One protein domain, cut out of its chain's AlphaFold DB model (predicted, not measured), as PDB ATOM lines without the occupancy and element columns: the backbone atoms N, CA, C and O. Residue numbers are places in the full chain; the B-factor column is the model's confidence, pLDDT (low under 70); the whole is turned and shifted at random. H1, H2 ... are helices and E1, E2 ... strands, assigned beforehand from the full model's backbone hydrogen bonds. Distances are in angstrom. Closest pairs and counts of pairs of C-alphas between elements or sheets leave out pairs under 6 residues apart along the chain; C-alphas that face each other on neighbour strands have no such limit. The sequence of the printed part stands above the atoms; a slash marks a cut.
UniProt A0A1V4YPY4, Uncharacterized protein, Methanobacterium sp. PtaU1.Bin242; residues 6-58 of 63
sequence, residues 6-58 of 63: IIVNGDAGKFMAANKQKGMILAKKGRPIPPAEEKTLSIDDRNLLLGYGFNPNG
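Overview. This is residues 6 to 58 of the 63 residues of an uncharacterized protein of Methanobacterium sp. PtaU1.Bin242 (UniProt A0A1V4YPY4). Little regular structure is here: a small parallel ribbon of two strands, E1 and E2, stands between loops at one end and a short helix, H1, at the other. Residues 12 to 23 loop out from the ribbon, and residues 30 to 42 loop out too, then run back to H1. The 53 printed residues hold E1, E2 and H1 in that order, class mixed, with only 21 in named elements; the whole is compact, radius of gyration of the C-alphas 11.0 A, spans 29 by 20 by 15 A.

Arrangement. Look first at E1, residues 6 to 11, and E2, residues 24 to 29: they are parallel at 11 degrees, with N 8 and O 26 within hydrogen-bond range at 2.8 A. E1 and H1, residues 43 to 51, are only just apart, closest 8.1 A. In H1 every O i to N i+4 pair is within hydrogen-bond range.

Along the chain. Find C-alpha 6 at (158.696, 143.783, 125.010); E1 runs 13.0 A, E2 14.8 A. H1 runs 12.2 A to C-alpha 51 at (161.015, 144.292, 110.941).

Size, cuts and confidence. The C-alphas farthest apart, of Pro 34 and Gly 53, are 29.9 A apart. The printed part has no cut; both links are long. Confidence is low at residues 14 to 19, 21 to 22 and 34 to 35.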
ATOM      1  N   ILE A   6     158.549 145.229 124.793       83.75
ATOM      2  CA  ILE A   6     158.696 143.783 125.010       83.75
ATOM      3  C   ILE A   6     157.872 143.052 123.957       83.75
ATOM      4  O   ILE A   6     156.692 143.348 123.786       83.75
ATOM      5  N   ILE A   7     158.478 142.082 123.275       86.06
ATOM      6  CA  ILE A   7     157.805 141.232 122.289       86.06
ATOM      7  C   ILE A   7     157.850 139.790 122.791       86.06
ATOM      8  O   ILE A   7     158.924 139.226 122.982       86.06
ATOM      9  N   VAL A   8     156.679 139.191 122.995       85.06
ATOM     10  CA  VAL A   8     156.515 137.808 123.446       85.06
ATOM     11  C   VAL A   8     155.864 136.995 122.332       85.06
ATOM     12  O   VAL A   8     154.652 137.043 122.118       85.06
ATOM     13  N   ASN A   9     156.675 136.218 121.615       84.25
ATOM     14  CA  ASN A   9     156.211 135.307 120.566       84.25
ATOM     15  C   ASN A   9     155.656 133.996 121.158       84.25
ATOM     16  O   ASN A   9     156.144 132.910 120.861       84.25
ATOM     17  N   GLY A  10     154.655 134.097 122.032       80.81
ATOM     18  CA  GLY A  10     154.095 132.954 122.749       80.81
ATOM     19  C   GLY A  10     153.026 133.348 123.765       80.81
ATOM     20  O   GLY A  10     152.452 134.438 123.682       80.81
ATOM     21  N   ASP A  11     152.758 132.442 124.707       81.88
ATOM     22  CA  ASP A  11     151.932 132.744 125.873       81.88
ATOM     23  C   ASP A  11     152.774 133.455 126.925       81.88
ATOM     24  O   ASP A  11     153.828 132.983 127.341       81.88
ATOM     25  N   ALA A  12     152.303 134.622 127.323       76.81
ATOM     26  CA  ALA A  12     152.989 135.499 128.241       76.81
ATOM     27  C   ALA A  12     152.454 135.362 129.682       76.81
ATOM     28  O   ALA A  12     152.899 136.061 130.590       76.81
ATOM     29  N   GLY A  13     151.514 134.441 129.916       77.62
ATOM     30  CA  GLY A  13     150.955 134.150 131.229       77.62
ATOM     31  C   GLY A  13     149.804 135.065 131.666       77.62
ATOM     32  O   GLY A  13     149.299 135.921 130.931       77.62
ATOM     33  N   LYS A  14     149.341 134.829 132.901       67.88
ATOM     34  CA  LYS A  14     148.070 135.342 133.454       67.88
ATOM     35  C   LYS A  14     148.177 136.692 134.190       67.88
ATOM     36  O   LYS A  14     147.149 137.281 134.498       67.88
ATOM     37  N   PHE A  15     149.386 137.176 134.472       66.38
ATOM     38  CA  PHE A  15     149.631 138.385 135.281       66.38
ATOM     39  C   PHE A  15     150.587 139.349 134.577       66.38
ATOM     40  O   PHE A  15     151.526 139.892 135.157       66.38
ATOM     41  N   MET A  16     150.366 139.514 133.279       64.88
ATOM     42  CA  MET A  16     151.173 140.388 132.444       64.88
ATOM     43  C   MET A  16     150.864 141.854 132.726       64.88
ATOM     44  O   MET A  16     149.737 142.209 133.062       64.88
ATOM     45  N   ALA A  17     151.879 142.705 132.568       63.88
ATOM     46  CA  ALA A  17     151.775 144.151 132.775       63.88
ATOM     47  C   ALA A  17     151.366 144.593 134.201       63.88
ATOM     48  O   ALA A  17     151.011 145.754 134.407       63.88
ATOM     49  N   ALA A  18     151.511 143.714 135.202       62.41
ATOM     50  CA  ALA A  18     151.389 144.059 136.617       62.41
ATOM     51  C   ALA A  18     152.285 145.263 136.964       62.41
ATOM     52  O   ALA A  18     153.497 145.221 136.734       62.41
ATOM     53  N   ASN A  19     151.703 146.346 137.489       64.38
ATOM     54  CA  ASN A  19     152.427 147.589 137.798       64.38
ATOM     55  C   ASN A  19     153.252 148.145 136.615       64.38
ATOM     56  O   ASN A  19     154.369 148.662 136.767       64.38
ATOM     57  N   LYS A  20     152.737 148.027 135.390       71.38
ATOM     58  CA  LYS A  20     153.281 148.767 134.251       71.38
ATOM     59  C   LYS A  20     153.037 150.265 134.462       71.38
ATOM     60  O   LYS A  20     151.903 150.686 134.630       71.38
ATOM     61  N   GLN A  21     154.110 151.057 134.425       69.69
ATOM     62  CA  GLN A  21     154.026 152.520 134.476       69.69
ATOM     63  C   GLN A  21     154.077 153.114 133.063       69.69
ATOM     64  O   GLN A  21     153.220 153.913 132.703       69.69
ATOM     65  N   LYS A  22     155.048 152.702 132.229       68.06
ATOM     66  CA  LYS A  22     155.167 153.083 130.805       68.06
ATOM     67  C   LYS A  22     155.832 151.969 129.982       68.06
ATOM     68  O   LYS A  22     156.430 151.047 130.537       68.06
ATOM     69  N   GLY A  23     155.746 152.075 128.655       74.62
ATOM     70  CA  GLY A  23     156.277 151.104 127.688       74.62
ATOM     71  C   GLY A  23     155.174 150.390 126.912       74.62
ATOM     72  O   GLY A  23     153.997 150.667 127.128       74.62
ATOM     73  N   MET A  24     155.566 149.474 126.034       81.12
ATOM     74  CA  MET A  24     154.660 148.685 125.202       81.12
ATOM     75  C   MET A  24     155.005 147.204 125.304       81.12
ATOM     76  O   MET A  24     156.177 146.828 125.250       81.12
ATOM     77  N   ILE A  25     153.989 146.354 125.428       84.19
ATOM     78  CA  ILE A  25     154.168 144.904 125.424       84.19
ATOM     79  C   ILE A  25     153.309 144.317 124.304       84.19
ATOM     80  O   ILE A  25     152.118 144.593 124.226       84.19
ATOM     81  N   LEU A  26     153.915 143.517 123.433       85.81
ATOM     82  CA  LEU A  26     153.258 142.813 122.337       85.81
ATOM     83  C   LEU A  26     153.319 141.316 122.636       85.81
ATOM     84  O   LEU A  26     154.408 140.751 122.691       85.81
ATOM     85  N   ALA A  27     152.177 140.659 122.826       85.81
ATOM     86  CA  ALA A  27     152.122 139.228 123.130       85.81
ATOM     87  C   ALA A  27     151.060 138.513 122.293       85.81
ATOM     88  O   ALA A  27     150.004 139.081 122.034       85.81
ATOM     89  N   LYS A  28     151.309 137.260 121.888       83.62
ATOM     90  CA  LYS A  28     150.308 136.453 121.162       83.62
ATOM     91  C   LYS A  28     149.150 136.005 122.044       83.62
ATOM     92  O   LYS A  28     148.001 135.931 121.616       83.62
ATOM     93  N   LYS A  29     149.465 135.664 123.287       76.38
ATOM     94  CA  LYS A  29     148.485 135.227 124.269       76.38
ATOM     95  C   LYS A  29     148.937 135.692 125.639       76.38
ATOM     96  O   LYS A  29     150.121 135.670 125.950       76.38
ATOM     97  N   GLY A  30     148.004 136.175 126.437       70.81
ATOM     98  CA  GLY A  30     148.286 136.703 127.760       70.81
ATOM     99  C   GLY A  30     147.072 137.451 128.266       70.81
ATOM    100  O   GLY A  30     146.264 137.931 127.473       70.81
ATOM    101  N   ARG A  31     146.915 137.508 129.585       72.12
ATOM    102  CA  ARG A  31     145.882 138.340 130.205       72.12
ATOM    103  C   ARG A  31     146.577 139.493 130.921       72.12
ATOM    104  O   ARG A  31     147.365 139.215 131.832       72.12
ATOM    105  N   PRO A  32     146.353 140.750 130.500       73.12
ATOM    106  CA  PRO A  32     146.812 141.877 131.286       73.12
ATOM    107  C   PRO A  32     146.036 141.901 132.598       73.12
ATOM    108  O   PRO A  32     144.862 141.520 132.649       73.12
ATOM    109  N   ILE A  33     146.701 142.340 133.657       73.19
ATOM    110  CA  ILE A  33     146.009 142.758 134.869       73.19
ATOM    111  C   ILE A  33     145.952 144.286 134.929       73.19
ATOM    112  O   ILE A  33     146.881 144.945 134.447       73.19
ATOM    113  N   PRO A  34     144.889 144.859 135.525       61.78
ATOM    114  CA  PRO A  34     144.791 146.300 135.739       61.78
ATOM    115  C   PRO A  34     146.074 146.829 136.400       61.78
ATOM    116  O   PRO A  34     146.589 146.172 137.314       61.78
ATOM    117  N   PRO A  35     146.630 147.973 135.958       64.62
ATOM    118  CA  PRO A  35     146.020 149.045 135.154       64.62
ATOM    119  C   PRO A  35     146.200 148.942 133.626       64.62
ATOM    120  O   PRO A  35     145.848 149.886 132.930       64.62
ATOM    121  N   ALA A  36     146.777 147.859 133.101       70.81
ATOM    122  CA  ALA A  36     147.042 147.732 131.667       70.81
ATOM    123  C   ALA A  36     145.821 147.201 130.900       70.81
ATOM    124  O   ALA A  36     145.150 146.268 131.351       70.81
ATOM    125  N   GLU A  37     145.573 147.754 129.719       72.06
ATOM    126  CA  GLU A  37     144.491 147.394 128.811       72.06
ATOM    127  C   GLU A  37     145.010 146.633 127.588       72.06
ATOM    128  O   GLU A  37     146.147 146.789 127.133       72.06
ATOM    129  N   GLU A  38     144.149 145.785 127.029       77.44
ATOM    130  CA  GLU A  38     144.415 145.114 125.765       77.44
ATOM    131  C   GLU A  38     143.930 145.991 124.606       77.44
ATOM    132  O   GLU A  38     142.751 146.326 124.513       77.44
ATOM    133  N   LYS A  39     144.841 146.340 123.700       81.00
ATOM    134  CA  LYS A  39     144.557 147.084 122.474       81.00
ATOM    135  C   LYS A  39     144.920 146.266 121.240       81.00
ATOM    136  O   LYS A  39     145.843 145.445 121.232       81.00
ATOM    137  N   THR A  40     144.198 146.532 120.159       81.81
ATOM    138  CA  THR A  40     144.528 146.020 118.827       81.81
ATOM    139  C   THR A  40     145.852 146.622 118.350       81.81
ATOM    140  O   THR A  40     146.155 147.774 118.661       81.81
ATOM    141  N   LEU A  41     146.647 145.862 117.589       82.88
ATOM    142  CA  LEU A  41     147.885 146.393 117.012       82.88
ATOM    143  C   LEU A  41     147.611 147.511 116.017       82.88
ATOM    144  O   LEU A  41     146.805 147.340 115.098       82.88
ATOM    145  N   SER A  42     148.375 148.593 116.148       85.25
ATOM    146  CA  SER A  42     148.466 149.612 115.112       85.25
ATOM    147  C   SER A  42     149.325 149.130 113.935       85.25
ATOM    148  O   SER A  42     150.049 148.134 114.027       85.25
ATOM    149  N   ILE A  43     149.261 149.850 112.816       85.94
ATOM    150  CA  ILE A  43     150.062 149.574 111.614       85.94
ATOM    151  C   ILE A  43     151.562 149.676 111.934       85.94
ATOM    152  O   ILE A  43     152.330 148.803 111.535       85.94
ATOM    153  N   ASP A  44     151.970 150.666 112.731       86.38
ATOM    154  CA  ASP A  44     153.353 150.822 113.197       86.38
ATOM    155  C   ASP A  44     153.841 149.618 114.011       86.38
ATOM    156  O   ASP A  44     154.935 149.109 113.776       86.38
ATOM    157  N   ASP A  45     153.008 149.103 114.922       84.50
ATOM    158  CA  ASP A  45     153.349 147.942 115.753       84.50
ATOM    159  C   ASP A  45     153.505 146.674 114.892       84.50
ATOM    160  O   ASP A  45     154.362 145.826 115.153       84.50
ATOM    161  N   ARG A  46     152.698 146.551 113.828       86.44
ATOM    162  CA  ARG A  46     152.815 145.462 112.849       86.44
ATOM    163  C   ARG A  46     154.109 145.556 112.051       86.44
ATOM    164  O   ARG A  46     154.792 144.547 111.913       86.44
ATOM    165  N   ASN A  47     154.456 146.745 111.566       88.75
ATOM    166  CA  ASN A  47     155.705 146.975 110.842       88.75
ATOM    167  C   ASN A  47     156.925 146.723 111.733       88.75
ATOM    168  O   ASN A  47     157.900 146.135 111.274       88.75
ATOM    169  N   LEU A  48     156.848 147.083 113.018       87.19
ATOM    170  CA  LEU A  48     157.882 146.778 114.004       87.19
ATOM    171  C   LEU A  48     158.074 145.260 114.157       87.19
ATOM    172  O   LEU A  48     159.199 144.771 114.088       87.19
ATOM    173  N   LEU A  49     156.985 144.503 114.322       86.62
ATOM    174  CA  LEU A  49     157.039 143.039 114.429       86.62
ATOM    175  C   LEU A  49     157.616 142.393 113.166       86.62
ATOM    176  O   LEU A  49     158.496 141.542 113.279       86.62
ATOM    177  N   LEU A  50     157.168 142.832 111.987       87.75
ATOM    178  CA  LEU A  50     157.687 142.365 110.701       87.75
ATOM    179  C   LEU A  50     159.176 142.688 110.538       87.75
ATOM    180  O   LEU A  50     159.932 141.830 110.091       87.75
ATOM    181  N   GLY A  51     159.610 143.879 110.959       88.00
ATOM    182  CA  GLY A  51     161.015 144.292 110.941       88.00
ATOM    183  C   GLY A  51     161.916 143.424 111.824       88.00
ATOM    184  O   GLY A  51     163.079 143.214 111.492       88.00
ATOM    185  N   TYR A  52     161.374 142.856 112.904       86.25
ATOM    186  CA  TYR A  52     162.066 141.870 113.742       86.25
ATOM    187  C   TYR A  52     161.889 140.412 113.270       86.25
ATOM    188  O   TYR A  52     162.394 139.499 113.919       86.25
ATOM    189  N   GLY A  53     161.175 140.169 112.165       86.81
ATOM    190  CA  GLY A  53     160.916 138.827 111.636       86.81
ATOM    191  C   GLY A  53     159.791 138.062 112.345       86.81
ATOM    192  O   GLY A  53     159.647 136.854 112.153       86.81
ATOM    193  N   PHE A  54     158.972 138.730 113.163       85.94
ATOM    194  CA  PHE A  54     157.804 138.123 113.800       85.94
ATOM    195  C   PHE A  54     156.559 138.260 112.923       85.94
ATOM    196  O   PHE A  54     156.291 139.309 112.343       85.94
ATOM    197  N   ASN A  55     155.735 137.210 112.882       85.38
ATOM    198  CA  ASN A  55     154.424 137.281 112.242       85.38
ATOM    199  C   ASN A  55     153.451 138.062 113.148       85.38
ATOM    200  O   ASN A  55     153.126 137.549 114.222       85.38
ATOM    201  N   PRO A  56     152.954 139.245 112.744       81.12
ATOM    202  CA  PRO A  56     152.081 140.074 113.573       81.12
ATOM    203  C   PRO A  56     150.698 139.459 113.817       81.12
ATOM    204  O   PRO A  56     149.962 139.930 114.686       81.12
ATOM    205  N   ASN A  57     150.326 138.407 113.082       81.31
ATOM    206  CA  ASN A  57     149.070 137.711 113.319       81.31
ATOM    207  C   ASN A  57     149.024 137.080 114.712       81.31
ATOM    208  O   ASN A  57     149.921 136.346 115.133       81.31
ATOM    209  N   GLY A  58     147.930 137.364 115.416       79.44
ATOM    210  CA  GLY A  58     147.665 136.853 116.755       79.44
ATOM    211  C   GLY A  58     148.342 137.631 117.878       79.44
ATOM    212  O   GLY A  58     148.018 137.368 119.026       79.44
TER     213      GLY A  58